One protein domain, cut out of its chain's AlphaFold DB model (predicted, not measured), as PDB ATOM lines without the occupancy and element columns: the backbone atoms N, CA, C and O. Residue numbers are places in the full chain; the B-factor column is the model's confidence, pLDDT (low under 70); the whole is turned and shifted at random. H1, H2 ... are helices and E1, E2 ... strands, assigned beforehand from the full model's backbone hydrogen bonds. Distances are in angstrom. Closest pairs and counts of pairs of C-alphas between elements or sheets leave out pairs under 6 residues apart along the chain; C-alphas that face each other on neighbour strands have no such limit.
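What this domain is: This is residues 2 to 170 of the 172 residues of an uncharacterized protein of Vibrio quintilis (UniProt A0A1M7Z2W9). One long helix, H11, runs along the side of a body of short helices, and its residues 161 to 168 stick out past that body with residues 169 and 170. H9 and H10 run back along H11 the opposite way, the small strand hairpin E1 and E2 packs on H10 through E2, and H1, H2, H4, H5, H6, H7 and H8 make a cluster of short, mostly crossed helices in which some contacts are slight. The printed part has 169 residues, with six named helices, then two strands in one antiparallel sheet, E1 - E2, then five more helices; the class is mostly helix. The whole is compact, with a radius of gyration of the C-alphas of 17.6 A, yet elongated, spanning 59 by 38 by 33 A.

Where its parts are: H1, residues 2 to 7, begins at C-alpha 2 at (-14.586, -28.044, -16.986). H2 is residues 9 to 17, H3 residues 25 to 32, H4 residues 41 to 44, H5 residues 47 to 57, 15.2 A long, and H6 residues 60 to 66. The strands are E1, residues 72 to 75, and E2, residues 78 to 81. H7 is residues 83 to 91, H8 residues 95 to 104, 14.6 A long, H9 residues 115 to 120 and H10 residues 123 to 130. H11, residues 135 to 168, is 50.5 A long and ends at C-alpha 168 at (-34.371, 11.148, -38.428).

How they stand to each other: H1 touches H4, with the C-alphas of Ser 2 and Pro 41 closest, 6.6 A apart. H2 only just touches H5, with 3 pairs of C-alphas within 8 A, the closest being Ile 10 and Thr 50 at 7.1 A. H3 touches no helix. H6 touches H8, with the C-alphas of His 63 and Val 98 closest at 5.1 A. The hairpin E1 and E2 has N 73 and O 80 within hydrogen-bond range at 2.8 A. The closest C-alphas of E2 and H10 are those of Glu 80 and Leu 125, 6.1 A apart. H7 and H8 touch only at the corner, by Leu 89 and Pro 95, whose C-alphas are 5.3 A apart. H9 touches residues 149 to 159 of H11 at a shallow tilt of 29 degrees, opposite ways, with the C-alphas of Ala 116 and Glu 155 closest at 5.3 A. H10 and H11 form a helical hairpin at a shallow tilt of 15 degrees, where H11 touches with residues 137 to 148 alone; the C-alphas of Ile 130 and Ser 138 come closest, 4.2 A. Every O i to N i+4 pair is within hydrogen-bond range in H1, H2, H3, H5, H6, H7, H8, H9 and H11; H10 has 1 of 4, beside 4 of 5 O i to N i+3 pairs, and H4 is too short for such a pair.

The domain as a whole: The two C-alphas farthest apart are those of Ser 56 and Phe 170, 61.7 A. The printed part has no cut and no long link. The mean pLDDT of the printed part is 83.9; under 70 are residues 2 to 6, 18 to 39, 41, 43 to 44 and 168 to 170.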
ATOM      1  N   SER A   2     -15.076 -27.174 -15.893       56.91
ATOM      2  CA  SER A   2     -14.586 -28.044 -16.986       56.91
ATOM      3  C   SER A   2     -14.096 -29.434 -16.535       56.91
ATOM      4  O   SER A   2     -14.378 -30.423 -17.201       56.91
ATOM      5  N   THR A   3     -13.416 -29.535 -15.386       61.56
ATOM      6  CA  THR A   3     -12.677 -30.749 -14.986       61.56
ATOM      7  C   THR A   3     -13.573 -31.958 -14.686       61.56
ATOM      8  O   THR A   3     -13.258 -33.064 -15.104       61.56
ATOM      9  N   ILE A   4     -14.722 -31.768 -14.024       68.25
ATOM     10  CA  ILE A   4     -15.647 -32.878 -13.703       68.25
ATOM     11  C   ILE A   4     -16.351 -33.398 -14.961       68.25
ATOM     12  O   ILE A   4     -16.545 -34.598 -15.092       68.25
ATOM     13  N   ILE A   5     -16.712 -32.518 -15.899       69.56
ATOM     14  CA  ILE A   5     -17.398 -32.917 -17.139       69.56
ATOM     15  C   ILE A   5     -16.449 -33.710 -18.042       69.56
ATOM     16  O   ILE A   5     -16.857 -34.690 -18.652       69.56
ATOM     17  N   GLN A   6     -15.173 -33.317 -18.080       68.19
ATOM     18  CA  GLN A   6     -14.142 -34.007 -18.854       68.19
ATOM     19  C   GLN A   6     -13.757 -35.363 -18.251       68.19
ATOM     20  O   GLN A   6     -13.596 -36.324 -18.993       68.19
ATOM     21  N   LEU A   7     -13.616 -35.451 -16.924       73.31
ATOM     22  CA  LEU A   7     -13.186 -36.683 -16.253       73.31
ATOM     23  C   LEU A   7     -14.344 -37.654 -15.980       73.31
ATOM     24  O   LEU A   7     -14.153 -38.868 -15.994       73.31
ATOM     25  N   HIS A   8     -15.546 -37.131 -15.727       78.75
ATOM     26  CA  HIS A   8     -16.711 -37.907 -15.301       78.75
ATOM     27  C   HIS A   8     -18.025 -37.394 -15.922       78.75
ATOM     28  O   HIS A   8     -18.935 -36.960 -15.204       78.75
ATOM     29  N   PRO A   9     -18.180 -37.477 -17.255       74.81
ATOM     30  CA  PRO A   9     -19.311 -36.887 -17.972       74.81
ATOM     31  C   PRO A   9     -20.679 -37.397 -17.499       74.81
ATOM     32  O   PRO A   9     -21.601 -36.611 -17.302       74.81
ATOM     33  N   ILE A  10     -20.808 -38.696 -17.220       80.31
ATOM     34  CA  ILE A  10     -22.069 -39.284 -16.741       80.31
ATOM     35  C   ILE A  10     -22.413 -38.822 -15.320       80.31
ATOM     36  O   ILE A  10     -23.579 -38.572 -15.012       80.31
ATOM     37  N   LEU A  11     -21.416 -38.677 -14.438       81.19
ATOM     38  CA  LEU A  11     -21.647 -38.112 -13.106       81.19
ATOM     39  C   LEU A  11     -22.055 -36.644 -13.214       81.19
ATOM     40  O   LEU A  11     -22.975 -36.228 -12.516       81.19
ATOM     41  N   ALA A  12     -21.451 -35.886 -14.130       79.38
ATOM     42  CA  ALA A  12     -21.870 -34.519 -14.399       79.38
ATOM     43  C   ALA A  12     -23.334 -34.464 -14.868       79.38
ATOM     44  O   ALA A  12     -24.110 -33.697 -14.303       79.38
ATOM     45  N   LEU A  13     -23.756 -35.318 -15.810       79.69
ATOM     46  CA  LEU A  13     -25.160 -35.386 -16.240       79.69
ATOM     47  C   LEU A  13     -26.103 -35.691 -15.067       79.69
ATOM     48  O   LEU A  13     -27.105 -35.007 -14.894       79.69
ATOM     49  N   LYS A  14     -25.755 -36.641 -14.192       79.06
ATOM     50  CA  LYS A  14     -26.548 -36.933 -12.981       79.06
ATOM     51  C   LYS A  14     -26.641 -35.735 -12.033       79.06
ATOM     52  O   LYS A  14     -27.702 -35.473 -11.470       79.06
ATOM     53  N   VAL A  15     -25.537 -35.014 -11.843       77.25
ATOM     54  CA  VAL A  15     -25.465 -33.860 -10.937       77.25
ATOM     55  C   VAL A  15     -26.267 -32.685 -11.487       77.25
ATOM     56  O   VAL A  15     -27.036 -32.088 -10.736       77.25
ATOM     57  N   PHE A  16     -26.123 -32.369 -12.774       72.31
ATOM     58  CA  PHE A  16     -26.730 -31.181 -13.373       72.31
ATOM     59  C   PHE A  16     -28.157 -31.413 -13.875       72.31
ATOM     60  O   PHE A  16     -28.975 -30.509 -13.753       72.31
ATOM     61  N   ILE A  17     -28.462 -32.599 -14.410       74.94
ATOM     62  CA  ILE A  17     -29.715 -32.876 -15.132       74.94
ATOM     63  C   ILE A  17     -30.345 -34.246 -14.794       74.94
ATOM     64  O   ILE A  17     -31.108 -34.807 -15.579       74.94
ATOM     65  N   GLY A  18     -30.002 -34.827 -13.638       68.12
ATOM     66  CA  GLY A  18     -30.571 -36.093 -13.159       68.12
ATOM     67  C   GLY A  18     -32.074 -36.027 -12.845       68.12
ATOM     68  O   GLY A  18     -32.662 -34.949 -12.798       68.12
ATOM     69  N   LYS A  19     -32.698 -37.197 -12.618       61.59
ATOM     70  CA  LYS A  19     -34.138 -37.324 -12.299       61.59
ATOM     71  C   LYS A  19     -34.600 -36.317 -11.234       61.59
ATOM     72  O   LYS A  19     -33.913 -36.118 -10.235       61.59
ATOM     73  N   ASN A  20     -35.802 -35.771 -11.436       58.25
ATOM     74  CA  ASN A  20     -36.498 -34.839 -10.536       58.25
ATOM     75  C   ASN A  20     -35.795 -33.488 -10.319       58.25
ATOM     76  O   ASN A  20     -36.047 -32.827  -9.313       58.25
ATOM     77  N   LYS A  21     -34.915 -33.067 -11.236       63.09
ATOM     78  CA  LYS A  21     -34.324 -31.727 -11.209       63.09
ATOM     79  C   LYS A  21     -34.938 -30.847 -12.286       63.09
ATOM     80  O   LYS A  21     -34.786 -31.126 -13.473       63.09
ATOM     81  N   GLU A  22     -35.569 -29.755 -11.871       61.75
ATOM     82  CA  GLU A  22     -35.747 -28.609 -12.754       61.75
ATOM     83  C   GLU A  22     -34.396 -27.906 -12.900       61.75
ATOM     84  O   GLU A  22     -33.729 -27.585 -11.916       61.75
ATOM     85  N   ILE A  23     -33.950 -27.706 -14.140       65.50
ATOM     86  CA  ILE A  23     -32.756 -26.904 -14.396       65.50
ATOM     87  C   ILE A  23     -33.198 -25.450 -14.382       65.50
ATOM     88  O   ILE A  23     -33.815 -24.980 -15.340       65.50
ATOM     89  N   GLU A  24     -32.845 -24.730 -13.324       67.44
ATOM     90  CA  GLU A  24     -33.106 -23.298 -13.260       67.44
ATOM     91  C   GLU A  24     -32.476 -22.582 -14.476       67.44
ATOM     92  O   GLU A  24     -31.328 -22.883 -14.844       67.44
ATOM     93  N   PRO A  25     -33.163 -21.600 -15.093       65.00
ATOM     94  CA  PRO A  25     -32.665 -20.890 -16.277       65.00
ATOM     95  C   PRO A  25     -31.250 -20.318 -16.101       65.00
ATOM     96  O   PRO A  25     -30.436 -20.324 -17.025       65.00
ATOM     97  N   GLN A  26     -30.917 -19.885 -14.884       65.12
ATOM     98  CA  GLN A  26     -29.591 -19.391 -14.519       65.12
ATOM     99  C   GLN A  26     -28.489 -20.456 -14.624       65.12
ATOM    100  O   GLN A  26     -27.412 -20.166 -15.148       65.12
ATOM    101  N   ILE A  27     -28.760 -21.698 -14.212       67.81
ATOM    102  CA  ILE A  27     -27.825 -22.826 -14.342       67.81
ATOM    103  C   ILE A  27     -27.661 -23.186 -15.820       67.81
ATOM    104  O   ILE A  27     -26.537 -23.360 -16.294       67.81
ATOM    105  N   ARG A  28     -28.767 -23.216 -16.575       67.56
ATOM    106  CA  ARG A  28     -28.759 -23.470 -18.024       67.56
ATOM    107  C   ARG A  28     -27.867 -22.469 -18.766       67.56
ATOM    108  O   ARG A  28     -27.002 -22.875 -19.543       67.56
ATOM    109  N   ASN A  29     -28.009 -21.179 -18.466       65.00
ATOM    110  CA  ASN A  29     -27.213 -20.104 -19.069       65.00
ATOM    111  C   ASN A  29     -25.727 -20.176 -18.686       65.00
ATOM    112  O   ASN A  29     -24.855 -19.830 -19.483       65.00
ATOM    113  N   VAL A  30     -25.414 -20.650 -17.477       64.50
ATOM    114  CA  VAL A  30     -24.029 -20.892 -17.047       64.50
ATOM    115  C   VAL A  30     -23.408 -22.069 -17.804       64.50
ATOM    116  O   VAL A  30     -22.247 -21.971 -18.205       64.50
ATOM    117  N   ILE A  31     -24.163 -23.146 -18.050       66.38
ATOM    118  CA  ILE A  31     -23.684 -24.330 -18.786       66.38
ATOM    119  C   ILE A  31     -23.498 -24.031 -20.280       66.38
ATOM    120  O   ILE A  31     -22.460 -24.384 -20.840       66.38
ATOM    121  N   LYS A  32     -24.462 -23.346 -20.909       63.88
ATOM    122  CA  LYS A  32     -24.389 -22.919 -22.320       63.88
ATOM    123  C   LYS A  32     -23.348 -21.814 -22.566       63.88
ATOM    124  O   LYS A  32     -22.976 -21.576 -23.708       63.88
ATOM    125  N   GLY A  33     -22.843 -21.184 -21.502       55.97
ATOM    126  CA  GLY A  33     -21.908 -20.067 -21.564       55.97
ATOM    127  C   GLY A  33     -22.628 -18.736 -21.801       55.97
ATOM    128  O   GLY A  33     -23.414 -18.590 -22.730       55.97
ATOM    129  N   ARG A  34     -22.325 -17.723 -20.977       44.31
ATOM    130  CA  ARG A  34     -22.896 -16.362 -21.085       44.31
ATOM    131  C   ARG A  34     -22.456 -15.578 -22.332       44.31
ATOM    132  O   ARG A  34     -22.830 -14.422 -22.472       44.31
ATOM    133  N   LEU A  35     -21.626 -16.164 -23.189       38.88
ATOM    134  CA  LEU A  35     -21.052 -15.510 -24.356       38.88
ATOM    135  C   LEU A  35     -21.004 -16.510 -25.506       38.88
ATOM    136  O   LEU A  35     -20.548 -17.644 -25.347       38.88
ATOM    137  N   ASP A  36     -21.431 -16.012 -26.650       46.25
ATOM    138  CA  ASP A  36     -21.671 -16.529 -28.005       46.25
ATOM    139  C   ASP A  36     -20.553 -17.414 -28.613       46.25
ATOM    140  O   ASP A  36     -20.611 -17.796 -29.779       46.25
ATOM    141  N   LYS A  37     -19.518 -17.758 -27.836       50.03
ATOM    142  CA  LYS A  37     -18.285 -18.418 -28.286       50.03
ATOM    143  C   LYS A  37     -17.871 -19.665 -27.499       50.03
ATOM    144  O   LYS A  37     -16.810 -20.213 -27.794       50.03
ATOM    145  N   LYS A  38     -18.634 -20.148 -26.510       56.66
ATOM    146  CA  LYS A  38     -18.267 -21.387 -25.795       56.66
ATOM    147  C   LYS A  38     -19.264 -22.507 -26.060       56.66
ATOM    148  O   LYS A  38     -20.328 -22.558 -25.465       56.66
ATOM    149  N   VAL A  39     -18.854 -23.416 -26.947       67.12
ATOM    150  CA  VAL A  39     -19.427 -24.758 -27.109       67.12
ATOM    151  C   VAL A  39     -19.641 -25.367 -25.724       67.12
ATOM    152  O   VAL A  39     -18.722 -25.336 -24.896       67.12
ATOM    153  N   SER A  40     -20.839 -25.900 -25.472       72.69
ATOM    154  CA  SER A  40     -21.156 -26.553 -24.204       72.69
ATOM    155  C   SER A  40     -20.080 -27.584 -23.851       72.69
ATOM    156  O   SER A  40     -19.659 -28.358 -24.717       72.69
ATOM    157  N   PRO A  41     -19.635 -27.662 -22.584       69.94
ATOM    158  CA  PRO A  41     -18.693 -28.696 -22.162       69.94
ATOM    159  C   PRO A  41     -19.257 -30.114 -22.366       69.94
ATOM    160  O   PRO A  41     -18.482 -31.064 -22.447       69.94
ATOM    161  N   PHE A  42     -20.583 -30.250 -22.501       74.19
ATOM    162  CA  PHE A  42     -21.256 -31.511 -22.801       74.19
ATOM    163  C   PHE A  42     -21.231 -31.887 -24.291       74.19
ATOM    164  O   PHE A  42     -21.437 -33.051 -24.617       74.19
ATOM    165  N   SER A  43     -20.907 -30.963 -25.202       68.75
ATOM    166  CA  SER A  43     -20.823 -31.250 -26.645       68.75
ATOM    167  C   SER A  43     -19.604 -32.103 -27.041       68.75
ATOM    168  O   SER A  43     -19.463 -32.442 -28.210       68.75
ATOM    169  N   LYS A  44     -18.703 -32.433 -26.102       69.38
ATOM    170  CA  LYS A  44     -17.512 -33.279 -26.333       69.38
ATOM    171  C   LYS A  44     -17.610 -34.673 -25.704       69.38
ATOM    172  O   LYS A  44     -16.614 -35.391 -25.664       69.38
ATOM    173  N   ILE A  45     -18.759 -35.023 -25.138       74.81
ATOM    174  CA  ILE A  45     -18.946 -36.311 -24.471       74.81
ATOM    175  C   ILE A  45     -19.181 -37.389 -25.527       74.81
ATOM    176  O   ILE A  45     -19.774 -37.119 -26.566       74.81
ATOM    177  N   ASP A  46     -18.729 -38.611 -25.244       84.94
ATOM    178  CA  ASP A  46     -19.065 -39.790 -26.038       84.94
ATOM    179  C   ASP A  46     -20.589 -39.913 -26.244       84.94
ATOM    180  O   ASP A  46     -21.363 -39.971 -25.276       84.94
ATOM    181  N   ASN A  47     -21.017 -39.953 -27.511       86.44
ATOM    182  CA  ASN A  47     -22.432 -39.990 -27.877       86.44
ATOM    183  C   ASN A  47     -23.118 -41.221 -27.292       86.44
ATOM    184  O   ASN A  47     -24.171 -41.107 -26.665       86.44
ATOM    185  N   LYS A  48     -22.492 -42.395 -27.442       87.19
ATOM    186  CA  LYS A  48     -23.080 -43.676 -27.047       87.19
ATOM    187  C   LYS A  48     -23.408 -43.695 -25.556       87.19
ATOM    188  O   LYS A  48     -24.555 -43.918 -25.179       87.19
ATOM    189  N   SER A  49     -22.427 -43.370 -24.717       85.62
ATOM    190  CA  SER A  49     -22.591 -43.328 -23.260       85.62
ATOM    191  C   SER A  49     -23.650 -42.311 -22.824       85.62
ATOM    192  O   SER A  49     -24.406 -42.557 -21.882       85.62
ATOM    193  N   THR A  50     -23.732 -41.173 -23.518       87.38
ATOM    194  CA  THR A  50     -24.721 -40.122 -23.241       87.38
ATOM    195  C   THR A  50     -26.142 -40.588 -23.563       87.38
ATOM    196  O   THR A  50     -27.053 -40.424 -22.749       87.38
ATOM    197  N   LEU A  51     -26.337 -41.218 -24.720       89.19
ATOM    198  CA  LEU A  51     -27.645 -41.707 -25.158       89.19
ATOM    199  C   LEU A  51     -28.113 -42.911 -24.332       89.19
ATOM    200  O   LEU A  51     -29.298 -43.006 -24.006       89.19
ATOM    201  N   ASP A  52     -27.201 -43.800 -23.932       90.12
ATOM    202  CA  ASP A  52     -27.513 -44.924 -23.041       90.12
ATOM    203  C   ASP A  52     -27.911 -44.445 -21.636       90.12
ATOM    204  O   ASP A  52     -28.822 -45.003 -21.008       90.12
ATOM    205  N   TRP A  53     -27.306 -43.350 -21.163       89.06
ATOM    206  CA  TRP A  53     -27.756 -42.679 -19.948       89.06
ATOM    207  C   TRP A  53     -29.174 -42.117 -20.103       89.06
ATOM    208  O   TRP A  53     -29.997 -42.347 -19.215       89.06
ATOM    209  N   CYS A  54     -29.500 -41.458 -21.222       90.38
ATOM    210  CA  CYS A  54     -30.854 -40.949 -21.465       90.38
ATOM    211  C   CYS A  54     -31.907 -42.067 -21.433       90.38
ATOM    212  O   CYS A  54     -32.906 -41.968 -20.713       90.38
ATOM    213  N   LYS A  55     -31.641 -43.184 -22.126       89.31
ATOM    214  CA  LYS A  55     -32.515 -44.371 -22.116       89.31
ATOM    215  C   LYS A  55     -32.774 -44.879 -20.696       89.31
ATOM    216  O   LYS A  55     -33.906 -45.196 -20.346       89.31
ATOM    217  N   SER A  56     -31.734 -44.908 -19.862       88.56
ATOM    218  CA  SER A  56     -31.815 -45.386 -18.474       88.56
ATOM    219  C   SER A  56     -32.485 -44.384 -17.521       88.56
ATOM    220  O   SER A  56     -33.070 -44.768 -16.506       88.56
ATOM    221  N   ASN A  57     -32.390 -43.085 -17.817       85.38
ATOM    222  CA  ASN A  57     -32.860 -42.010 -16.945       85.38
ATOM    223  C   ASN A  57     -34.318 -41.593 -17.227       85.38
ATOM    224  O   ASN A  57     -34.947 -40.985 -16.363       85.38
ATOM    225  N   GLY A  58     -34.880 -41.983 -18.377       87.12
ATOM    226  CA  GLY A  58     -36.285 -41.778 -18.746       87.12
ATOM    227  C   GLY A  58     -36.497 -40.644 -19.752       87.12
ATOM    228  O   GLY A  58     -35.570 -39.905 -20.082       87.12
ATOM    229  N   LYS A  59     -37.735 -40.496 -20.242       86.81
ATOM    230  CA  LYS A  59     -38.089 -39.600 -21.361       86.81
ATOM    231  C   LYS A  59     -37.676 -38.131 -21.175       86.81
ATOM    232  O   LYS A  59     -37.263 -37.493 -22.137       86.81
ATOM    233  N   ASP A  60     -37.700 -37.616 -19.949       86.62
ATOM    234  CA  ASP A  60     -37.399 -36.202 -19.692       86.62
ATOM    235  C   ASP A  60     -35.904 -35.888 -19.866       86.62
ATOM    236  O   ASP A  60     -35.520 -34.757 -20.164       86.62
ATOM    237  N   SER A  61     -35.039 -36.903 -19.756       89.50
ATOM    238  CA  SER A  61     -33.586 -36.744 -19.884       89.50
ATOM    239  C   SER A  61     -33.142 -36.266 -21.270       89.50
ATOM    240  O   SER A  61     -32.136 -35.568 -21.373       89.50
ATOM    241  N   TYR A  62     -33.897 -36.601 -22.320       91.62
ATOM    242  CA  TYR A  62     -33.618 -36.187 -23.695       91.62
ATOM    243  C   TYR A  62     -33.790 -34.676 -23.854       91.62
ATOM    244  O   TYR A  62     -32.897 -33.990 -24.345       91.62
ATOM    245  N   HIS A  63     -34.918 -34.152 -23.374       88.25
ATOM    246  CA  HIS A  63     -35.212 -32.723 -23.390       88.25
ATOM    247  C   HIS A  63     -34.226 -31.936 -22.509       88.25
ATOM    248  O   HIS A  63     -33.679 -30.920 -22.939       88.25
ATOM    249  N   LEU A  64     -33.910 -32.442 -21.310       86.94
ATOM    250  CA  LEU A  64     -32.931 -31.806 -20.423       86.94
ATOM    251  C   LEU A  64     -31.532 -31.761 -21.045       86.94
ATOM    252  O   LEU A  64     -30.880 -30.718 -20.992       86.94
ATOM    253  N   LEU A  65     -31.084 -32.850 -21.676       89.00
ATOM    254  CA  LEU A  65     -29.813 -32.876 -22.398       89.00
ATOM    255  C   LEU A  65     -29.815 -31.869 -23.553       89.00
ATOM    256  O   LEU A  65     -28.869 -31.092 -23.691       89.00
ATOM    257  N   ALA A  66     -30.894 -31.828 -24.337       90.19
ATOM    258  CA  ALA A  66     -31.039 -30.878 -25.434       90.19
ATOM    259  C   ALA A  66     -30.906 -29.421 -24.968       90.19
ATOM    260  O   ALA A  66     -30.284 -28.595 -25.638       90.19
ATOM    261  N   SER A  67     -31.407 -29.129 -23.767       85.81
ATOM    262  CA  SER A  67     -31.370 -27.793 -23.178       85.81
ATOM    263  C   SER A  67     -29.983 -27.309 -22.748       85.81
ATOM    264  O   SER A  67     -29.815 -26.108 -22.522       85.81
ATOM    265  N   ILE A  68     -28.990 -28.201 -22.635       81.94
ATOM    266  CA  ILE A  68     -27.645 -27.873 -22.131       81.94
ATOM    267  C   ILE A  68     -26.525 -28.070 -23.155       81.94
ATOM    268  O   ILE A  68     -25.414 -27.588 -22.924       81.94
ATOM    269  N   ILE A  69     -26.774 -28.760 -24.270       86.12
ATOM    270  CA  ILE A  69     -25.780 -28.927 -25.338       86.12
ATOM    271  C   ILE A  69     -25.819 -27.761 -26.331       86.12
ATOM    272  O   ILE A  69     -26.828 -27.074 -26.483       86.12
ATOM    273  N   THR A  70     -24.707 -27.553 -27.035       87.31
ATOM    274  CA  THR A  70     -24.706 -26.800 -28.295       87.31
ATOM    275  C   THR A  70     -24.923 -27.812 -29.416       87.31
ATOM    276  O   THR A  70     -24.071 -28.692 -29.574       87.31
ATOM    277  N   PRO A  71     -26.045 -27.755 -30.156       91.31
ATOM    278  CA  PRO A  71     -26.435 -28.848 -31.037       91.31
ATOM    279  C   PRO A  71     -25.787 -28.770 -32.421       91.31
ATOM    280  O   PRO A  71     -25.853 -29.740 -33.171       91.31
ATOM    281  N   TYR A  72     -25.134 -27.657 -32.752       90.75
ATOM    282  CA  TYR A  72     -24.439 -27.443 -34.015       90.75
ATOM    283  C   TYR A  72     -22.972 -27.065 -33.797       90.75
ATOM    284  O   TYR A  72     -22.568 -26.614 -32.722       90.75
ATOM    285  N   GLN A  73     -22.180 -27.203 -34.852       88.19
ATOM    286  CA  GLN A  73     -20.781 -26.802 -34.906       88.19
ATOM    287  C   GLN A  73     -20.481 -26.071 -36.214       88.19
ATOM    288  O   GLN A  73     -21.205 -26.202 -37.197       88.19
ATOM    289  N   SER A  74     -19.409 -25.280 -36.213       86.81
ATOM    290  CA  SER A  74     -18.899 -24.634 -37.422       86.81
ATOM    291  C   SER A  74     -17.773 -25.482 -38.002       86.81
ATOM    292  O   SER A  74     -16.754 -25.676 -37.338       86.81
ATOM    293  N   LYS A  75     -17.921 -25.926 -39.248       82.06
ATOM    294  CA  LYS A  75     -16.917 -26.678 -40.004       82.06
ATOM    295  C   LYS A  75     -16.701 -25.997 -41.349       82.06
ATOM    296  O   LYS A  75     -17.643 -25.807 -42.101       82.06
ATOM    297  N   GLU A  76     -15.469 -25.565 -41.623       79.81
ATOM    298  CA  GLU A  76     -15.096 -24.955 -42.914       79.81
ATOM    299  C   GLU A  76     -16.011 -23.789 -43.353       79.81
ATOM    300  O   GLU A  76     -16.303 -23.614 -44.531       79.81
ATOM    301  N   LYS A  77     -16.437 -22.953 -42.390       78.75
ATOM    302  CA  LYS A  77     -17.388 -21.827 -42.556       78.75
ATOM    303  C   LYS A  77     -18.848 -22.226 -42.805       78.75
ATOM    304  O   LYS A  77     -19.694 -21.342 -42.904       78.75
ATOM    305  N   LEU A  78     -19.156 -23.517 -42.848       84.06
ATOM    306  CA  LEU A  78     -20.517 -24.034 -42.826       84.06
ATOM    307  C   LEU A  78     -20.921 -24.385 -41.397       84.06
ATOM    308  O   LEU A  78     -20.085 -24.697 -40.547       84.06
ATOM    309  N   ILE A  79     -22.219 -24.314 -41.131       90.12
ATOM    310  CA  ILE A  79     -22.800 -24.754 -39.871       90.12
ATOM    311  C   ILE A  79     -23.511 -26.086 -40.089       90.12
ATOM    312  O   ILE A  79     -24.292 -26.236 -41.024       90.12
ATOM    313  N   GLU A  80     -23.227 -27.055 -39.228       92.25
ATOM    314  CA  GLU A  80     -23.785 -28.404 -39.312       92.25
ATOM    315  C   GLU A  80     -24.214 -28.892 -37.931       92.25
ATOM    316  O   GLU A  80     -23.704 -28.428 -36.905       92.25
ATOM    317  N   TRP A  81     -25.154 -29.835 -37.887       93.75
ATOM    318  CA  TRP A  81     -25.511 -30.495 -36.638       93.75
ATOM    319  C   TRP A  81     -24.338 -31.311 -36.101       93.75
ATOM    320  O   TRP A  81     -23.590 -31.941 -36.847       93.75
ATOM    321  N   THR A  82     -24.213 -31.350 -34.781       91.81
ATOM    322  CA  THR A  82     -23.350 -32.329 -34.122       91.81
ATOM    323  C   THR A  82     -23.955 -33.731 -34.267       91.81
ATOM    324  O   THR A  82     -25.184 -33.866 -34.246       91.81
ATOM    325  N   PRO A  83     -23.133 -34.794 -34.342       91.44
ATOM    326  CA  PRO A  83     -23.641 -36.165 -34.392       91.44
ATOM    327  C   PRO A  83     -24.566 -36.505 -33.212       91.44
ATOM    328  O   PRO A  83     -25.631 -37.084 -33.411       91.44
ATOM    329  N   LEU A  84     -24.226 -36.036 -32.001       91.81
ATOM    330  CA  LEU A  84     -25.066 -36.199 -30.810       91.81
ATOM    331  C   LEU A  84     -26.463 -35.594 -30.998       91.81
ATOM    332  O   LEU A  84     -27.440 -36.188 -30.556       91.81
ATOM    333  N   ALA A  85     -26.571 -34.425 -31.636       93.38
ATOM    334  CA  ALA A  85     -27.853 -33.750 -31.804       93.38
ATOM    335  C   ALA A  85     -28.794 -34.496 -32.761       93.38
ATOM    336  O   ALA A  85     -29.982 -34.645 -32.471       93.38
ATOM    337  N   ILE A  86     -28.255 -35.006 -33.872       93.75
ATOM    338  CA  ILE A  86     -29.018 -35.827 -34.821       93.75
ATOM    339  C   ILE A  86     -29.441 -37.145 -34.176       93.75
ATOM    340  O   ILE A  86     -30.611 -37.518 -34.250       93.75
ATOM    341  N   GLU A  87     -28.516 -37.840 -33.511       92.88
ATOM    342  CA  GLU A  87     -28.839 -39.098 -32.837       92.88
ATOM    343  C   GLU A  87     -29.904 -38.890 -31.755       92.88
ATOM    344  O   GLU A  87     -30.861 -39.660 -31.702       92.88
ATOM    345  N   LEU A  88     -29.802 -37.824 -30.951       93.69
ATOM    346  CA  LEU A  88     -30.784 -37.515 -29.912       93.69
ATOM    347  C   LEU A  88     -32.183 -37.287 -30.498       93.69
ATOM    348  O   LEU A  88     -33.139 -37.844 -29.964       93.69
ATOM    349  N   LEU A  89     -32.305 -36.525 -31.591       94.56
ATOM    350  CA  LEU A  89     -33.582 -36.316 -32.288       94.56
ATOM    351  C   LEU A  89     -34.177 -37.628 -32.802       94.56
ATOM    352  O   LEU A  89     -35.373 -37.853 -32.642       94.56
ATOM    353  N   ASN A  90     -33.342 -38.503 -33.365       92.19
ATOM    354  CA  ASN A  90     -33.783 -39.773 -33.938       92.19
ATOM    355  C   ASN A  90     -34.289 -40.774 -32.895       92.19
ATOM    356  O   ASN A  90     -35.187 -41.555 -33.198       92.19
ATOM    357  N   ILE A  91     -33.704 -40.791 -31.692       92.44
ATOM    358  CA  ILE A  91     -34.037 -41.803 -30.677       92.44
ATOM    359  C   ILE A  91     -34.977 -41.303 -29.579       92.44
ATOM    360  O   ILE A  91     -35.445 -42.105 -28.768       92.44
ATOM    361  N   CYS A  92     -35.189 -39.990 -29.466       93.38
ATOM    362  CA  CYS A  92     -36.010 -39.445 -28.396       93.38
ATOM    363  C   CYS A  92     -37.505 -39.733 -28.627       93.38
ATOM    364  O   CYS A  92     -37.972 -39.748 -29.763       93.38
ATOM    365  N   PRO A  93     -38.286 -39.915 -27.551       92.75
ATOM    366  CA  PRO A  93     -39.723 -40.157 -27.665       92.75
ATOM    367  C   PRO A  93     -40.524 -38.903 -28.058       92.75
ATOM    368  O   PRO A  93     -41.672 -39.021 -28.467       92.75
ATOM    369  N   GLU A  94     -39.948 -37.703 -27.907       94.00
ATOM    370  CA  GLU A  94     -40.620 -36.420 -28.161       94.00
ATOM    371  C   GLU A  94     -39.707 -35.467 -28.973       94.00
ATOM    372  O   GLU A  94     -39.185 -34.491 -28.420       94.00
ATOM    373  N   PRO A  95     -39.499 -35.713 -30.285       94.69
ATOM    374  CA  PRO A  95     -38.553 -34.955 -31.120       94.69
ATOM    375  C   PRO A  95     -38.882 -33.469 -31.230       94.69
ATOM    376  O   PRO A  95     -37.974 -32.642 -31.299       94.69
ATOM    377  N   VAL A  96     -40.165 -33.109 -31.149       95.19
ATOM    378  CA  VAL A  96     -40.612 -31.709 -31.135       95.19
ATOM    379  C   VAL A  96     -39.994 -30.943 -29.961       95.19
ATOM    380  O   VAL A  96     -39.408 -29.883 -30.166       95.19
ATOM    381  N   LYS A  97     -40.040 -31.508 -28.744       93.25
ATOM    382  CA  LYS A  97     -39.494 -30.869 -27.534       93.25
ATOM    383  C   LYS A  97     -37.975 -30.736 -27.568       93.25
ATOM    384  O   LYS A  97     -37.425 -29.792 -27.004       93.25
ATOM    385  N   VAL A  98     -37.290 -31.702 -28.176       94.94
ATOM    386  CA  VAL A  98     -35.829 -31.668 -28.338       94.94
ATOM    387  C   VAL A  98     -35.436 -30.599 -29.353       94.94
ATOM    388  O   VAL A  98     -34.544 -29.797 -29.077       94.94
ATOM    389  N   LEU A  99     -36.122 -30.541 -30.497       95.12
ATOM    390  CA  LEU A  99     -35.835 -29.541 -31.521       95.12
ATOM    391  C   LEU A  99     -36.129 -28.122 -31.025       95.12
ATOM    392  O   LEU A  99     -35.329 -27.225 -31.272       95.12
ATOM    393  N   ASP A 100     -37.212 -27.918 -30.275       92.81
ATOM    394  CA  ASP A 100     -37.515 -26.614 -29.675       92.81
ATOM    395  C   ASP A 100     -36.386 -26.126 -28.760       92.81
ATOM    396  O   ASP A 100     -35.964 -24.972 -28.857       92.81
ATOM    397  N   GLU A 101     -35.810 -27.015 -27.947       90.56
ATOM    398  CA  GLU A 101     -34.627 -26.693 -27.142       90.56
ATOM    399  C   GLU A 101     -33.403 -26.352 -27.991       90.56
ATOM    400  O   GLU A 101     -32.648 -25.436 -27.648       90.56
ATOM    401  N   TYR A 102     -33.203 -27.023 -29.125       92.06
ATOM    402  CA  TYR A 102     -32.124 -26.675 -30.045       92.06
ATOM    403  C   TYR A 102     -32.302 -25.288 -30.644       92.06
ATOM    404  O   TYR A 102     -31.333 -24.529 -30.690       92.06
ATOM    405  N   LEU A 103     -33.516 -24.912 -31.035       91.19
ATOM    406  CA  LEU A 103     -33.777 -23.597 -31.622       91.19
ATOM    407  C   LEU A 103     -33.519 -22.456 -30.630       91.19
ATOM    408  O   LEU A 103     -33.104 -21.374 -31.047       91.19
ATOM    409  N   THR A 104     -33.623 -22.699 -29.315       86.31
ATOM    410  CA  THR A 104     -33.182 -21.707 -28.312       86.31
ATOM    411  C   THR A 104     -31.706 -21.334 -28.462       86.31
ATOM    412  O   THR A 104     -31.326 -20.208 -28.160       86.31
ATOM    413  N   SER A 105     -30.868 -22.250 -28.963       82.44
ATOM    414  CA  SER A 105     -29.435 -22.006 -29.174       82.44
ATOM    415  C   SER A 105     -29.116 -21.250 -30.464       82.44
ATOM    416  O   SER A 105     -27.988 -20.798 -30.639       82.44
ATOM    417  N   PHE A 106     -30.084 -21.106 -31.373       86.62
ATOM    418  CA  PHE A 106     -29.877 -20.402 -32.640       86.62
ATOM    419  C   PHE A 106     -29.916 -18.882 -32.448       86.62
ATOM    420  O   PHE A 106     -29.318 -18.148 -33.235       86.62
ATOM    421  N   SER A 107     -30.605 -18.414 -31.403       82.88
ATOM    422  CA  SER A 107     -30.643 -17.001 -31.040       82.88
ATOM    423  C   SER A 107     -29.409 -16.625 -30.214       82.88
ATOM    424  O   SER A 107     -29.172 -17.233 -29.170       82.88
ATOM    425  N   PRO A 108     -28.622 -15.619 -30.635       79.25
ATOM    426  CA  PRO A 108     -27.481 -15.156 -29.853       79.25
ATOM    427  C   PRO A 108     -27.941 -14.449 -28.567       79.25
ATOM    428  O   PRO A 108     -28.920 -13.701 -28.582       79.25
ATOM    429  N   ASN A 109     -27.207 -14.653 -27.466       72.31
ATOM    430  CA  ASN A 109     -27.427 -13.949 -26.193       72.31
ATOM    431  C   ASN A 109     -26.834 -12.529 -26.203       72.31
ATOM    432  O   ASN A 109     -27.325 -11.649 -25.501       72.31
ATOM    433  N   GLY A 110     -25.798 -12.305 -27.011       71.75
ATOM    434  CA  GLY A 110     -25.266 -10.999 -27.375       71.75
ATOM    435  C   GLY A 110     -24.803 -11.034 -28.829       71.75
ATOM    436  O   GLY A 110     -24.388 -12.075 -29.337       71.75
ATOM    437  N   TRP A 111     -24.931  -9.920 -29.542       84.12
ATOM    438  CA  TRP A 111     -24.489  -9.833 -30.930       84.12
ATOM    439  C   TRP A 111     -24.053  -8.415 -31.289       84.12
ATOM    440  O   TRP A 111     -24.434  -7.438 -30.648       84.12
ATOM    441  N   SER A 112     -23.254  -8.327 -32.344       79.75
ATOM    442  CA  SER A 112     -22.898  -7.085 -33.022       79.75
ATOM    443  C   SER A 112     -23.369  -7.160 -34.472       79.75
ATOM    444  O   SER A 112     -23.239  -8.214 -35.097       79.75
ATOM    445  N   GLY A 113     -23.855  -6.048 -35.020       88.25
ATOM    446  CA  GLY A 113     -24.422  -6.007 -36.369       88.25
ATOM    447  C   GLY A 113     -25.851  -6.555 -36.423       88.25
ATOM    448  O   GLY A 113     -26.577  -6.499 -35.434       88.25
ATOM    449  N   SER A 114     -26.246  -7.084 -37.585       92.31
ATOM    450  CA  SER A 114     -27.606  -7.589 -37.818       92.31
ATOM    451  C   SER A 114     -27.820  -8.951 -37.155       92.31
ATOM    452  O   SER A 114     -27.205  -9.959 -37.520       92.31
ATOM    453  N   ARG A 115     -28.736  -8.983 -36.190       92.50
ATOM    454  CA  ARG A 115     -29.300 -10.195 -35.598       92.50
ATOM    455  C   ARG A 115     -30.010 -11.024 -36.656       92.50
ATOM    456  O   ARG A 115     -29.836 -12.240 -36.662       92.50
ATOM    457  N   ALA A 116     -30.760 -10.387 -37.555       95.31
ATOM    458  CA  ALA A 116     -31.485 -11.081 -38.616       95.31
ATOM    459  C   ALA A 116     -30.532 -11.906 -39.499       95.31
ATOM    460  O   ALA A 116     -30.761 -13.100 -39.687       95.31
ATOM    461  N   LYS A 117     -29.387 -11.334 -39.904       94.19
ATOM    462  CA  LYS A 117     -28.325 -12.060 -40.631       94.19
ATOM    463  C   LYS A 117     -27.737 -13.231 -39.841       94.19
ATOM    464  O   LYS A 117     -27.430 -14.277 -40.411       94.19
ATOM    465  N   ILE A 118     -27.570 -13.084 -38.524       91.56
ATOM    466  CA  ILE A 118     -27.093 -14.185 -37.672       91.56
ATOM    467  C   ILE A 118     -28.118 -15.325 -37.652       91.56
ATOM    468  O   ILE A 118     -27.731 -16.482 -37.818       91.56
ATOM    469  N   LEU A 119     -29.408 -15.021 -37.488       93.56
ATOM    470  CA  LEU A 119     -30.484 -16.019 -37.490       93.56
ATOM    471  C   LEU A 119     -30.629 -16.700 -38.861       93.56
ATOM    472  O   LEU A 119     -30.790 -17.919 -38.923       93.56
ATOM    473  N   GLU A 120     -30.512 -15.934 -39.945       95.25
ATOM    474  CA  GLU A 120     -30.538 -16.418 -41.330       95.25
ATOM    475  C   GLU A 120     -29.397 -17.397 -41.615       95.25
ATOM    476  O   GLU A 120     -29.611 -18.446 -42.221       95.25
ATOM    477  N   SER A 121     -28.202 -17.145 -41.066       92.44
ATOM    478  CA  SER A 121     -27.060 -18.061 -41.196       92.44
ATOM    479  C   SER A 121     -27.305 -19.460 -40.609       92.44
ATOM    480  O   SER A 121     -26.504 -20.366 -40.837       92.44
ATOM    481  N   ARG A 122     -28.382 -19.654 -39.832       93.56
ATOM    482  CA  ARG A 122     -28.787 -20.950 -39.261       93.56
ATOM    483  C   ARG A 122     -29.767 -21.727 -40.137       93.56
ATOM    484  O   ARG A 122     -29.957 -22.912 -39.880       93.56
ATOM    485  N   LEU A 123     -30.336 -21.124 -41.185       95.44
ATOM    486  CA  LEU A 123     -31.268 -21.800 -42.098       95.44
ATOM    487  C   LEU A 123     -30.738 -23.117 -42.698       95.44
ATOM    488  O   LEU A 123     -31.525 -24.063 -42.793       95.44
ATOM    489  N   PRO A 124     -29.441 -23.253 -43.045       94.94
ATOM    490  CA  PRO A 124     -28.917 -24.516 -43.565       94.94
ATOM    491  C   PRO A 124     -29.102 -25.713 -42.620       94.94
ATOM    492  O   PRO A 124     -29.201 -26.842 -43.091       94.94
ATOM    493  N   LEU A 125     -29.224 -25.491 -41.303       96.06
ATOM    494  CA  LEU A 125     -29.460 -26.566 -40.330       96.06
ATOM    495  C   LEU A 125     -30.833 -27.235 -40.494       96.06
ATOM    496  O   LEU A 125     -31.011 -28.363 -40.051       96.06
ATOM    497  N   PHE A 126     -31.812 -26.610 -41.144       97.50
ATOM    498  CA  PHE A 126     -33.108 -27.266 -41.347       97.50
ATOM    499  C   PHE A 126     -33.077 -28.309 -42.467       97.50
ATOM    500  O   PHE A 126     -33.846 -29.266 -42.415       97.50
ATOM    501  N   GLN A 127     -32.184 -28.166 -43.452       96.94
ATOM    502  CA  GLN A 127     -32.172 -29.034 -44.631       96.94
ATOM    503  C   GLN A 127     -31.919 -30.515 -44.283       96.94
ATOM    504  O   GLN A 127     -32.726 -31.345 -44.694       96.94
ATOM    505  N   PRO A 128     -30.940 -30.876 -43.426       95.81
ATOM    506  CA  PRO A 128     -30.763 -32.267 -42.995       95.81
ATOM    507  C   PRO A 128     -31.965 -32.867 -42.253       95.81
ATOM    508  O   PRO A 128     -32.136 -34.080 -42.255       95.81
ATOM    509  N   LEU A 129     -32.784 -32.037 -41.591       96.94
ATOM    510  CA  LEU A 129     -34.006 -32.510 -40.936       96.94
ATOM    511  C   LEU A 129     -35.090 -32.803 -41.973       96.94
ATOM    512  O   LEU A 129     -35.749 -33.830 -41.880       96.94
ATOM    513  N   ILE A 130     -35.238 -31.921 -42.964       97.88
ATOM    514  CA  ILE A 130     -36.187 -32.064 -44.077       97.88
ATOM    515  C   ILE A 130     -35.859 -33.308 -44.911       97.88
ATOM    516  O   ILE A 130     -36.763 -34.070 -45.242       97.88
ATOM    517  N   ASP A 131     -34.576 -33.548 -45.177       96.88
ATOM    518  CA  ASP A 131     -34.095 -34.691 -45.963       96.88
ATOM    519  C   ASP A 131     -34.023 -36.000 -45.153       96.88
ATOM    520  O   ASP A 131     -33.551 -37.024 -45.650       96.88
ATOM    521  N   SER A 132     -34.466 -35.986 -43.890       95.19
ATOM    522  CA  SER A 132     -34.477 -37.171 -43.034       95.19
ATOM    523  C   SER A 132     -35.387 -38.262 -43.596       95.19
ATOM    524  O   SER A 132     -36.509 -38.004 -44.030       95.19
ATOM    525  N   THR A 133     -34.938 -39.514 -43.505       94.50
ATOM    526  CA  THR A 133     -35.754 -40.690 -43.845       94.50
ATOM    527  C   THR A 133     -36.874 -40.946 -42.835       94.50
ATOM    528  O   THR A 133     -37.812 -41.682 -43.133       94.50
ATOM    529  N   ASN A 134     -36.796 -40.348 -41.643       93.75
ATOM    530  CA  ASN A 134     -37.877 -40.370 -40.671       93.75
ATOM    531  C   ASN A 134     -38.902 -39.282 -41.028       93.75
ATOM    532  O   ASN A 134     -38.632 -38.090 -40.858       93.75
ATOM    533  N   GLU A 135     -40.086 -39.701 -41.481       94.19
ATOM    534  CA  GLU A 135     -41.153 -38.791 -41.907       94.19
ATOM    535  C   GLU A 135     -41.566 -37.775 -40.838       94.19
ATOM    536  O   GLU A 135     -41.878 -36.633 -41.179       94.19
ATOM    537  N   ASP A 136     -41.571 -38.159 -39.560       93.50
ATOM    538  CA  ASP A 136     -41.970 -37.259 -38.476       93.50
ATOM    539  C   ASP A 136     -40.939 -36.142 -38.293       93.50
ATOM    540  O   ASP A 136     -41.300 -34.978 -38.111       93.50
ATOM    541  N   ILE A 137     -39.650 -36.475 -38.416       95.69
ATOM    542  CA  ILE A 137     -38.556 -35.496 -38.369       95.69
ATOM    543  C   ILE A 137     -38.574 -34.610 -39.613       95.69
ATOM    544  O   ILE A 137     -38.400 -33.399 -39.482       95.69
ATOM    545  N   SER A 138     -38.842 -35.174 -40.793       97.19
ATOM    546  CA  SER A 138     -38.964 -34.409 -42.039       97.19
ATOM    547  C   SER A 138     -40.103 -33.387 -41.967       97.19
ATOM    548  O   SER A 138     -39.874 -32.184 -42.141       97.19
ATOM    549  N   LYS A 139     -41.313 -33.824 -41.588       97.31
ATOM    550  CA  LYS A 139     -42.485 -32.948 -41.392       97.31
ATOM    551  C   LYS A 139     -42.201 -31.863 -40.354       97.31
ATOM    552  O   LYS A 139     -42.523 -30.692 -40.572       97.31
ATOM    553  N   LEU A 140     -41.560 -32.232 -39.246       96.69
ATOM    554  CA  LEU A 140     -41.157 -31.293 -38.204       96.69
ATOM    555  C   LEU A 140     -40.131 -30.268 -38.716       96.69
ATOM    556  O   LEU A 140     -40.268 -29.078 -38.431       96.69
ATOM    557  N   GLY A 141     -39.136 -30.706 -39.491       97.44
ATOM    558  CA  GLY A 141     -38.121 -29.851 -40.103       97.44
ATOM    559  C   GLY A 141     -38.733 -28.796 -41.022       97.44
ATOM    560  O   GLY A 141     -38.410 -27.614 -40.891       97.44
ATOM    561  N   VAL A 142     -39.677 -29.194 -41.882       98.38
ATOM    562  CA  VAL A 142     -40.426 -28.274 -42.759       98.38
ATOM    563  C   VAL A 142     -41.204 -27.246 -41.934       98.38
ATOM    564  O   VAL A 142     -41.076 -26.041 -42.163       98.38
ATOM    565  N   ALA A 143     -41.971 -27.702 -40.940       98.12
ATOM    566  CA  ALA A 143     -42.789 -26.821 -40.108       98.12
ATOM    567  C   ALA A 143     -41.942 -25.803 -39.326       98.12
ATOM    568  O   ALA A 143     -42.275 -24.617 -39.276       98.12
ATOM    569  N   LYS A 144     -40.826 -26.243 -38.733       97.44
ATOM    570  CA  LYS A 144     -39.942 -25.367 -37.954       97.44
ATOM    571  C   LYS A 144     -39.136 -24.414 -38.825       97.44
ATOM    572  O   LYS A 144     -38.947 -23.273 -38.411       97.44
ATOM    573  N   LYS A 145     -38.730 -24.822 -40.033       98.06
ATOM    574  CA  LYS A 145     -38.088 -23.920 -40.998       98.06
ATOM    575  C   LYS A 145     -39.006 -22.751 -41.352       98.06
ATOM    576  O   LYS A 145     -38.584 -21.606 -41.235       98.06
ATOM    577  N   ALA A 146     -40.269 -23.030 -41.679       98.25
ATOM    578  CA  ALA A 146     -41.242 -21.986 -42.003       98.25
ATOM    579  C   ALA A 146     -41.452 -21.004 -40.832       98.25
ATOM    580  O   ALA A 146     -41.451 -19.791 -41.024       98.25
ATOM    581  N   GLN A 147     -41.566 -21.511 -39.596       97.06
ATOM    582  CA  GLN A 147     -41.641 -20.661 -38.397       97.06
ATOM    583  C   GLN A 147     -40.386 -19.790 -38.227       97.06
ATOM    584  O   GLN A 147     -40.485 -18.618 -37.858       97.06
ATOM    585  N   TRP A 148     -39.208 -20.349 -38.510       96.88
ATOM    586  CA  TRP A 148     -37.933 -19.648 -38.400       96.88
ATOM    587  C   TRP A 148     -37.780 -18.533 -39.441       96.88
ATOM    588  O   TRP A 148     -37.335 -17.439 -39.102       96.88
ATOM    589  N   GLU A 149     -38.199 -18.768 -40.685       97.81
ATOM    590  CA  GLU A 149     -38.188 -17.766 -41.762       97.81
ATOM    591  C   GLU A 149     -39.093 -16.571 -41.438       97.81
ATOM    592  O   GLU A 149     -38.681 -15.419 -41.600       97.81
ATOM    593  N   VAL A 150     -40.286 -16.822 -40.887       97.88
ATOM    594  CA  VAL A 150     -41.181 -15.757 -40.397       97.88
ATOM    595  C   VAL A 150     -40.509 -14.944 -39.287       97.88
ATOM    596  O   VAL A 150     -40.579 -13.712 -39.287       97.88
ATOM    597  N   TYR A 151     -39.823 -15.611 -38.355       95.81
ATOM    598  CA  TYR A 151     -39.101 -14.928 -37.286       95.81
ATOM    599  C   TYR A 151     -37.953 -14.061 -37.828       95.81
ATOM    600  O   TYR A 151     -37.859 -12.889 -37.456       95.81
ATOM    601  N   ILE A 152     -37.147 -14.573 -38.764       96.94
ATOM    602  CA  ILE A 152     -36.074 -13.814 -39.432       96.94
ATOM    603  C   ILE A 152     -36.630 -12.562 -40.119       96.94
ATOM    604  O   ILE A 152     -36.102 -11.468 -39.915       96.94
ATOM    605  N   ALA A 153     -37.715 -12.693 -40.888       97.88
ATOM    606  CA  ALA A 153     -38.339 -11.561 -41.572       97.88
ATOM    607  C   ALA A 153     -38.801 -10.475 -40.586       97.88
ATOM    608  O   ALA A 153     -38.622  -9.280 -40.835       97.88
ATOM    609  N   SER A 154     -39.344 -10.881 -39.433       96.81
ATOM    610  CA  SER A 154     -39.741  -9.943 -38.379       96.81
ATOM    611  C   SER A 154     -38.551  -9.195 -37.766       96.81
ATOM    612  O   SER A 154     -38.676  -8.015 -37.443       96.81
ATOM    613  N   GLU A 155     -37.388  -9.840 -37.641       95.62
ATOM    614  CA  GLU A 155     -36.174  -9.201 -37.124       95.62
ATOM    615  C   GLU A 155     -35.569  -8.228 -38.139       95.62
ATOM    616  O   GLU A 155     -35.190  -7.129 -37.746       95.62
ATOM    617  N   TYR A 156     -35.573  -8.556 -39.437       96.69
ATOM    618  CA  TYR A 156     -35.166  -7.608 -40.483       96.69
ATOM    619  C   TYR A 156     -36.017  -6.335 -40.467       96.69
ATOM    620  O   TYR A 156     -35.483  -5.231 -40.558       96.69
ATOM    621  N   LYS A 157     -37.338  -6.477 -40.300       96.31
ATOM    622  CA  LYS A 157     -38.245  -5.329 -40.186       96.31
ATOM    623  C   LYS A 157     -37.896  -4.451 -38.977       96.31
ATOM    624  O   LYS A 157     -37.767  -3.241 -39.128       96.31
ATOM    625  N   ARG A 158     -37.682  -5.062 -37.808       92.88
ATOM    626  CA  ARG A 158     -37.305  -4.354 -36.568       92.88
ATOM    627  C   ARG A 158     -35.971  -3.621 -36.683       92.88
ATOM    628  O   ARG A 158     -35.810  -2.563 -36.089       92.88
ATOM    629  N   GLU A 159     -34.999  -4.207 -37.377       93.88
ATOM    630  CA  GLU A 159     -33.706  -3.565 -37.624       93.88
ATOM    631  C   GLU A 159     -33.865  -2.346 -38.538       93.88
ATOM    632  O   GLU A 159     -33.390  -1.272 -38.185       93.88
ATOM    633  N   GLY A 160     -34.619  -2.477 -39.635       91.06
ATOM    634  CA  GLY A 160     -34.886  -1.362 -40.548       91.06
ATOM    635  C   GLY A 160     -35.627  -0.191 -39.893       91.06
ATOM    636  O   GLY A 160     -35.257   0.957 -40.113       91.06
ATOM    637  N   GLU A 161     -36.628  -0.472 -39.049       91.62
ATOM    638  CA  GLU A 161     -37.370   0.555 -38.295       91.62
ATOM    639  C   GLU A 161     -36.444   1.358 -37.360       91.62
ATOM    640  O   GLU A 161     -36.481   2.591 -37.350       91.62
ATOM    641  N   ARG A 162     -35.543   0.684 -36.634       85.31
ATOM    642  CA  ARG A 162     -34.572   1.348 -35.744       85.31
ATOM    643  C   ARG A 162     -33.563   2.205 -36.501       85.31
ATOM    644  O   ARG A 162     -33.211   3.284 -36.025       85.31
ATOM    645  N   ASP A 163     -33.100   1.731 -37.653       81.88
ATOM    646  CA  ASP A 163     -32.152   2.478 -38.481       81.88
ATOM    647  C   ASP A 163     -32.803   3.764 -39.027       81.88
ATOM    648  O   ASP A 163     -32.165   4.820 -39.026       81.88
ATOM    649  N   SER A 164     -34.090   3.719 -39.404       76.19
ATOM    650  CA  SER A 164     -34.841   4.919 -39.808       76.19
ATOM    651  C   SER A 164     -35.057   5.916 -38.666       76.19
ATOM    652  O   SER A 164     -34.741   7.093 -38.831       76.19
ATOM    653  N   GLU A 165     -35.502   5.458 -37.489       76.50
ATOM    654  CA  GLU A 165     -35.711   6.320 -36.310       76.50
ATOM    655  C   GLU A 165     -34.415   7.004 -35.849       76.50
ATOM    656  O   GLU A 165     -34.426   8.136 -35.358       76.50
ATOM    657  N   SER A 166     -33.280   6.316 -35.997       70.00
ATOM    658  CA  SER A 166     -31.971   6.876 -35.679       70.00
ATOM    659  C   SER A 166     -31.580   7.968 -36.672       70.00
ATOM    660  O   SER A 166     -31.125   9.020 -36.234       70.00
ATOM    661  N   ASN A 167     -31.764   7.758 -37.979       70.25
ATOM    662  CA  ASN A 167     -31.401   8.747 -39.000       70.25
ATOM    663  C   ASN A 167     -32.214  10.044 -38.892       70.25
ATOM    664  O   ASN A 167     -31.641  11.123 -39.007       70.25
ATOM    665  N   GLU A 168     -33.511   9.962 -38.591       64.88
ATOM    666  CA  GLU A 168     -34.371  11.148 -38.428       64.88
ATOM    667  C   GLU A 168     -33.964  12.035 -37.236       64.88
ATOM    668  O   GLU A 168     -34.237  13.234 -37.222       64.88
ATOM    669  N   ARG A 169     -33.262  11.479 -36.241       60.12
ATOM    670  CA  ARG A 169     -32.726  12.234 -35.096       60.12
ATOM    671  C   ARG A 169     -31.433  12.993 -35.390       60.12
ATOM    672  O   ARG A 169     -31.010  13.753 -34.538       60.12
ATOM    673  N   PHE A 170     -30.759  12.804 -36.518       60.75
ATOM    674  CA  PHE A 170     -29.487  13.501 -36.776       60.75
ATOM    675  C   PHE A 170     -29.609  14.670 -37.766       60.75
ATOM    676  O   PHE A 170     -28.596  15.296 -38.064       60.75
TER     677      PHE A 170